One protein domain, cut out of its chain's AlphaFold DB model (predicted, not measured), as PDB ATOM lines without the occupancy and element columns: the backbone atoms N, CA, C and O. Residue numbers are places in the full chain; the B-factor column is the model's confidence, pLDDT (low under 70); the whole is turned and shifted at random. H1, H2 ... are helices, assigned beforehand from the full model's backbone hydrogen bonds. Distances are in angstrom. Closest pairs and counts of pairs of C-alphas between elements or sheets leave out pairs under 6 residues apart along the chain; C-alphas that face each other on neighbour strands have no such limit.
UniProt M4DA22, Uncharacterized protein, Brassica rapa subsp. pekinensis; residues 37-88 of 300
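What this domain is: This is residues 37 to 88 of the 300 residues of an uncharacterized protein of Brassica rapa subsp. pekinensis (UniProt M4DA22). One long helix, H2, makes the length of the model, and two shorter helices pack on it: H1 crosses steeply near its first end, and H3 folds back beside its residues 59 to 66 to make a helical hairpin. H1 and H3 stay apart from each other. The printed part has 52 residues with three named helices, H1, H2 and H3 in that order along the chain, and no named strand; the class is all helix. The whole is only just compact, close to loose, with a radius of gyration of the C-alphas of 11.9 A, and elongated, spanning 34 by 20 by 15 A.

How they stand to each other: H1, residues 37 to 48, touches H2, residues 54 to 72, and H2 does so with residues 54 to 61 alone. Their closest C-alphas, those of Leu 42 and Leu 57, are 6.4 A apart. The two run opposite ways at a steep tilt of 57 degrees. H2 and H3, residues 79 to 87, form a helical hairpin, opposite ways at a shallow tilt of 30 degrees. H2 touches H3 with residues 59 to 66 alone, and their closest C-alphas, those of Arg 62 and Ala 85, are 5.3 A apart. H1 and H3 are apart. In H1, H2 and H3 every backbone O i to N i+4 pair is within hydrogen-bond range.

Where its parts are: H1 begins at C-alpha 37, at (62.497, 67.870, 21.765), and is 16.9 A long from first to last C-alpha. H2 runs 27.2 A, from C-alpha 54 at (71.585, 63.279, 10.447) to C-alpha 72. H3 measures 12.2 A and ends at C-alpha 87, at (77.762, 56.130, 20.257).

The domain as a whole: The C-alphas of Gly 51 and Gly 74, the two farthest apart, are 34.9 A from each other. The printed part has no cut. The link from H1 to H2 is tight, with 5 residues, and that from H2 to H3 is short, with 6. The mean pLDDT of the printed part is 70.8; 25 residues are under 70, among them residues 66 to 74 and 76 to 88.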
ATOM      1  N   ALA A  37      61.842  66.562  21.800       68.00
ATOM      2  CA  ALA A  37      62.497  67.870  21.765       68.00
ATOM      3  C   ALA A  37      63.792  67.851  20.929       68.00
ATOM      4  O   ALA A  37      63.995  68.713  20.075       68.00
ATOM      5  N   GLN A  38      64.629  66.824  21.098       71.00
ATOM      6  CA  GLN A  38      65.848  66.648  20.301       71.00
ATOM      7  C   GLN A  38      65.532  66.435  18.811       71.00
ATOM      8  O   GLN A  38      66.288  66.893  17.954       71.00
ATOM      9  N   LEU A  39      64.410  65.785  18.480       73.69
ATOM     10  CA  LEU A  39      63.943  65.634  17.098       73.69
ATOM     11  C   LEU A  39      63.547  66.975  16.467       73.69
ATOM     12  O   LEU A  39      63.852  67.211  15.294       73.69
ATOM     13  N   VAL A  40      62.916  67.874  17.230       74.31
ATOM     14  CA  VAL A  40      62.620  69.241  16.772       74.31
ATOM     15  C   VAL A  40      63.920  69.986  16.465       74.31
ATOM     16  O   VAL A  40      64.096  70.460  15.339       74.31
ATOM     17  N   THR A  41      64.876  69.990  17.398       76.38
ATOM     18  CA  THR A  41      66.192  70.623  17.203       76.38
ATOM     19  C   THR A  41      66.953  70.016  16.021       76.38
ATOM     20  O   THR A  41      67.565  70.732  15.225       76.38
ATOM     21  N   LEU A  42      66.876  68.694  15.834       80.75
ATOM     22  CA  LEU A  42      67.480  68.010  14.691       80.75
ATOM     23  C   LEU A  42      66.890  68.499  13.362       80.75
ATOM     24  O   LEU A  42      67.639  68.736  12.411       80.75
ATOM     25  N   ASN A  43      65.570  68.672  13.287       80.62
ATOM     26  CA  ASN A  43      64.899  69.171  12.087       80.62
ATOM     27  C   ASN A  43      65.288  70.623  11.772       80.62
ATOM     28  O   ASN A  43      65.486  70.972  10.604       80.62
ATOM     29  N   GLU A  44      65.440  71.471  12.786       86.31
ATOM     30  CA  GLU A  44      65.933  72.843  12.620       86.31
ATOM     31  C   GLU A  44      67.378  72.871  12.111       86.31
ATOM     32  O   GLU A  44      67.693  73.589  11.155       86.31
ATOM     33  N   LEU A  45      68.247  72.035  12.684       78.31
ATOM     34  CA  LEU A  45      69.635  71.912  12.247       78.31
ATOM     35  C   LEU A  45      69.750  71.349  10.827       78.31
ATOM     36  O   LEU A  45      70.603  71.810  10.073       78.31
ATOM     37  N   GLN A  46      68.880  70.421  10.422       81.44
ATOM     38  CA  GLN A  46      68.835  69.924   9.041       81.44
ATOM     39  C   GLN A  46      68.426  71.013   8.048       81.44
ATOM     40  O   GLN A  46      69.012  71.105   6.971       81.44
ATOM     41  N   LYS A  47      67.468  71.879   8.407       87.44
ATOM     42  CA  LYS A  47      67.101  73.039   7.576       87.44
ATOM     43  C   LYS A  47      68.254  74.037   7.460       87.44
ATOM     44  O   LYS A  47      68.476  74.597   6.390       87.44
ATOM     45  N   LYS A  48      68.994  74.246   8.553       85.69
ATOM     46  CA  LYS A  48      70.139  75.167   8.609       85.69
ATOM     47  C   LYS A  48      71.378  74.620   7.889       85.69
ATOM     48  O   LYS A  48      72.131  75.395   7.304       85.69
ATOM     49  N   TYR A  49      71.576  73.304   7.912       83.94
ATOM     50  CA  TYR A  49      72.739  72.615   7.354       83.94
ATOM     51  C   TYR A  49      72.314  71.414   6.487       83.94
ATOM     52  O   TYR A  49      72.564  70.264   6.855       83.94
ATOM     53  N   PRO A  50      71.719  71.652   5.305       76.06
ATOM     54  CA  PRO A  50      71.108  70.598   4.488       76.06
ATOM     55  C   PRO A  50      72.094  69.542   3.961       76.06
ATOM     56  O   PRO A  50      71.678  68.450   3.594       76.06
ATOM     57  N   GLY A  51      73.399  69.841   3.931       78.44
ATOM     58  CA  GLY A  51      74.450  68.893   3.539       78.44
ATOM     59  C   GLY A  51      75.023  68.045   4.682       78.44
ATOM     60  O   GLY A  51      75.913  67.236   4.439       78.44
ATOM     61  N   SER A  52      74.574  68.243   5.926       78.06
ATOM     62  CA  SER A  52      75.098  67.508   7.086       78.06
ATOM     63  C   SER A  52      74.353  66.194   7.308       78.06
ATOM     64  O   SER A  52      73.126  66.134   7.225       78.06
ATOM     65  N   ALA A  53      75.090  65.134   7.646       80.75
ATOM     66  CA  ALA A  53      74.498  63.838   7.961       80.75
ATOM     67  C   ALA A  53      73.657  63.921   9.246       80.75
ATOM     68  O   ALA A  53      74.103  64.500  10.241       80.75
ATOM     69  N   LYS A  54      72.474  63.289   9.265       77.94
ATOM     70  CA  LYS A  54      71.585  63.279  10.447       77.94
ATOM     71  C   LYS A  54      72.290  62.769  11.708       77.94
ATOM     72  O   LYS A  54      72.128  63.360  12.768       77.94
ATOM     73  N   THR A  55      73.141  61.753  11.562       77.38
ATOM     74  CA  THR A  55      74.010  61.217  12.624       77.38
ATOM     75  C   THR A  55      74.922  62.283  13.224       77.38
ATOM     76  O   THR A  55      75.005  62.413  14.439       77.38
ATOM     77  N   SER A  56      75.588  63.078  12.383       78.31
ATOM     78  CA  SER A  56      76.492  64.142  12.837       78.31
ATOM     79  C   SER A  56      75.752  65.234  13.613       78.31
ATOM     80  O   SER A  56      76.241  65.704  14.638       78.31
ATOM     81  N   LEU A  57      74.543  65.587  13.168       77.31
ATOM     82  CA  LEU A  57      73.698  66.569  13.841       77.31
ATOM     83  C   LEU A  57      73.137  66.025  15.164       77.31
ATOM     84  O   LEU A  57      73.136  66.741  16.157       77.31
ATOM     85  N   ALA A  58      72.741  64.752  15.212       73.56
ATOM     86  CA  ALA A  58      72.295  64.094  16.441       73.56
ATOM     87  C   ALA A  58      73.410  64.017  17.499       73.56
ATOM     88  O   ALA A  58      73.176  64.333  18.664       73.56
ATOM     89  N   ARG A  59      74.645  63.682  17.091       78.88
ATOM     90  CA  ARG A  59      75.824  63.721  17.977       78.88
ATOM     91  C   ARG A  59      76.060  65.115  18.534       78.88
ATOM     92  O   ARG A  59      76.323  65.262  19.721       78.88
ATOM     93  N   ARG A  60      75.935  66.140  17.687       75.94
ATOM     94  CA  ARG A  60      76.081  67.533  18.111       75.94
ATOM     95  C   ARG A  60      75.070  67.904  19.196       75.94
ATOM     96  O   ARG A  60      75.487  68.443  20.211       75.94
ATOM     97  N   ILE A  61      73.794  67.562  19.002       69.19
ATOM     98  CA  ILE A  61      72.735  67.823  19.989       69.19
ATOM     99  C   ILE A  61      73.070  67.161  21.331       69.19
ATOM    100  O   ILE A  61      72.988  67.806  22.369       69.19
ATOM    101  N   ARG A  62      73.499  65.892  21.328       69.69
ATOM    102  CA  ARG A  62      73.861  65.189  22.571       69.69
ATOM    103  C   ARG A  62      75.081  65.776  23.264       69.69
ATOM    104  O   ARG A  62      75.091  65.898  24.481       69.69
ATOM    105  N   VAL A  63      76.101  66.148  22.498       71.38
ATOM    106  CA  VAL A  63      77.301  66.786  23.049       71.38
ATOM    107  C   VAL A  63      76.973  68.144  23.663       71.38
ATOM    108  O   VAL A  63      77.524  68.467  24.709       71.38
ATOM    109  N   GLU A  64      76.111  68.937  23.023       73.69
ATOM    110  CA  GLU A  64      75.647  70.216  23.575       73.69
ATOM    111  C   GLU A  64      74.872  69.981  24.885       73.69
ATOM    112  O   GLU A  64      75.237  70.564  25.896       73.69
ATOM    113  N   LEU A  65      73.952  69.009  24.934       70.00
ATOM    114  CA  LEU A  65      73.223  68.663  26.165       70.00
ATOM    115  C   LEU A  65      74.130  68.261  27.338       70.00
ATOM    116  O   LEU A  65      73.924  68.716  28.460       70.00
ATOM    117  N   ILE A  66      75.135  67.416  27.092       65.38
ATOM    118  CA  ILE A  66      76.082  66.998  28.137       65.38
ATOM    119  C   ILE A  66      76.923  68.184  28.618       65.38
ATOM    120  O   ILE A  66      77.231  68.285  29.803       65.38
ATOM    121  N   LYS A  67      77.308  69.086  27.709       67.50
ATOM    122  CA  LYS A  67      78.055  70.294  28.072       67.50
ATOM    123  C   LYS A  67      77.220  71.232  28.926       67.50
ATOM    124  O   LYS A  67      77.719  71.670  29.955       67.50
ATOM    125  N   ASP A  68      75.976  71.477  28.531       67.62
ATOM    126  CA  ASP A  68      75.054  72.328  29.282       67.62
ATOM    127  C   ASP A  68      74.817  71.750  30.685       67.62
ATOM    128  O   ASP A  68      74.833  72.473  31.677       67.62
ATOM    129  N   GLN A  69      74.678  70.423  30.793       60.59
ATOM    130  CA  GLN A  69      74.570  69.746  32.083       60.59
ATOM    131  C   GLN A  69      75.838  69.909  32.934       60.59
ATOM    132  O   GLN A  69      75.747  70.269  34.106       60.59
ATOM    133  N   ALA A  70      77.017  69.665  32.362       58.69
ATOM    134  CA  ALA A  70      78.276  69.800  33.087       58.69
ATOM    135  C   ALA A  70      78.525  71.250  33.541       58.69
ATOM    136  O   ALA A  70      78.996  71.468  34.658       58.69
ATOM    137  N   GLU A  71      78.147  72.234  32.720       66.62
ATOM    138  CA  GLU A  71      78.200  73.656  33.066       66.62
ATOM    139  C   GLU A  71      77.275  73.987  34.246       66.62
ATOM    140  O   GLU A  71      77.723  74.619  35.205       66.62
ATOM    141  N   LEU A  72      76.027  73.498  34.235       58.56
ATOM    142  CA  LEU A  72      75.084  73.661  35.352       58.56
ATOM    143  C   LEU A  72      75.574  72.997  36.646       58.56
ATOM    144  O   LEU A  72      75.345  73.513  37.738       58.56
ATOM    145  N   GLU A  73      76.262  71.862  36.532       56.81
ATOM    146  CA  GLU A  73      76.843  71.126  37.659       56.81
ATOM    147  C   GLU A  73      78.211  71.686  38.101       56.81
ATOM    148  O   GLU A  73      78.790  71.210  39.080       56.81
ATOM    149  N   GLY A  74      78.747  72.698  37.406       58.12
ATOM    150  CA  GLY A  74      80.038  73.316  37.720       58.12
ATOM    151  C   GLY A  74      81.236  72.376  37.543       58.12
ATOM    152  O   GLY A  74      82.254  72.542  38.221       58.12
ATOM    153  N   ARG A  75      81.126  71.379  36.657       71.38
ATOM    154  CA  ARG A  75      82.167  70.377  36.388       71.38
ATOM    155  C   ARG A  75      82.552  70.322  34.912       71.38
ATOM    156  O   ARG A  75      81.866  70.837  34.039       71.38
ATOM    157  N   GLU A  76      83.663  69.651  34.626       66.44
ATOM    158  CA  GLU A  76      84.066  69.351  33.253       66.44
ATOM    159  C   GLU A  76      83.375  68.081  32.733       66.44
ATOM    160  O   GLU A  76      83.049  67.163  33.493       66.44
ATOM    161  N   VAL A  77      83.176  68.021  31.413       58.34
ATOM    162  CA  VAL A  77      82.654  66.832  30.729       58.34
ATOM    163  C   VAL A  77      83.736  65.759  30.657       58.34
ATOM    164  O   VAL A  77      84.865  66.020  30.236       58.34
ATOM    165  N   THR A  78      83.386  64.527  31.009       62.16
ATOM    166  CA  THR A  78      84.300  63.385  30.949       62.16
ATOM    167  C   THR A  78      84.372  62.771  29.548       62.16
ATOM    168  O   THR A  78      83.437  62.839  28.747       62.16
ATOM    169  N   GLN A  79      85.480  62.087  29.248       59.16
ATOM    170  CA  GLN A  79      85.622  61.340  27.990       59.16
ATOM    171  C   GLN A  79      84.570  60.225  27.854       59.16
ATOM    172  O   GLN A  79      84.151  59.915  26.742       59.16
ATOM    173  N   TYR A  80      84.137  59.634  28.972       61.16
ATOM    174  CA  TYR A  80      83.085  58.618  28.982       61.16
ATOM    175  C   TYR A  80      81.755  59.195  28.488       61.16
ATOM    176  O   TYR A  80      81.168  58.656  27.553       61.16
ATOM    177  N   GLU A  81      81.334  60.338  29.030       54.28
ATOM    178  CA  GLU A  81      80.111  61.032  28.610       54.28
ATOM    179  C   GLU A  81      80.167  61.443  27.132       54.28
ATOM    180  O   GLU A  81      79.197  61.271  26.391       54.28
ATOM    181  N   PHE A  82      81.330  61.901  26.660       63.25
ATOM    182  CA  PHE A  82      81.543  62.140  25.234       63.25
ATOM    183  C   PHE A  82      81.346  60.871  24.400       63.25
ATOM    184  O   PHE A  82      80.633  60.911  23.399       63.25
ATOM    185  N   ASN A  83      81.936  59.745  24.798       60.53
ATOM    186  CA  ASN A  83      81.788  58.488  24.065       60.53
ATOM    187  C   ASN A  83      80.315  58.040  24.019       60.53
ATOM    188  O   ASN A  83      79.823  57.688  22.949       60.53
ATOM    189  N   VAL A  84      79.582  58.161  25.130       62.25
ATOM    190  CA  VAL A  84      78.142  57.852  25.207       62.25
ATOM    191  C   VAL A  84      77.314  58.745  24.267       62.25
ATOM    192  O   VAL A  84      76.462  58.246  23.524       62.25
ATOM    193  N   ALA A  85      77.595  60.054  24.210       64.44
ATOM    194  CA  ALA A  85      76.938  60.955  23.255       64.44
ATOM    195  C   ALA A  85      77.230  60.598  21.790       64.44
ATOM    196  O   ALA A  85      76.361  60.760  20.927       64.44
ATOM    197  N   TYR A  86      78.446  60.135  21.493       68.44
ATOM    198  CA  TYR A  86      78.876  59.805  20.134       68.44
ATOM    199  C   TYR A  86      78.356  58.452  19.636       68.44
ATOM    200  O   TYR A  86      78.112  58.308  18.428       68.44
ATOM    201  N   ASP A  87      78.172  57.501  20.551       69.06
ATOM    202  CA  ASP A  87      77.762  56.130  20.257       69.06
ATOM    203  C   ASP A  87      76.314  56.027  19.770       69.06
ATOM    204  O   ASP A  87      76.013  55.131  18.985       69.06
ATOM    205  N   LEU A  88      75.432  56.956  20.168       65.25
ATOM    206  CA  LEU A  88      74.034  57.008  19.711       65.25
ATOM    207  C   LEU A  88      73.260  55.685  19.924       65.25
ATOM    208  O   LEU A  88      72.379  55.347  19.140       65.25
TER     209      LEU A  88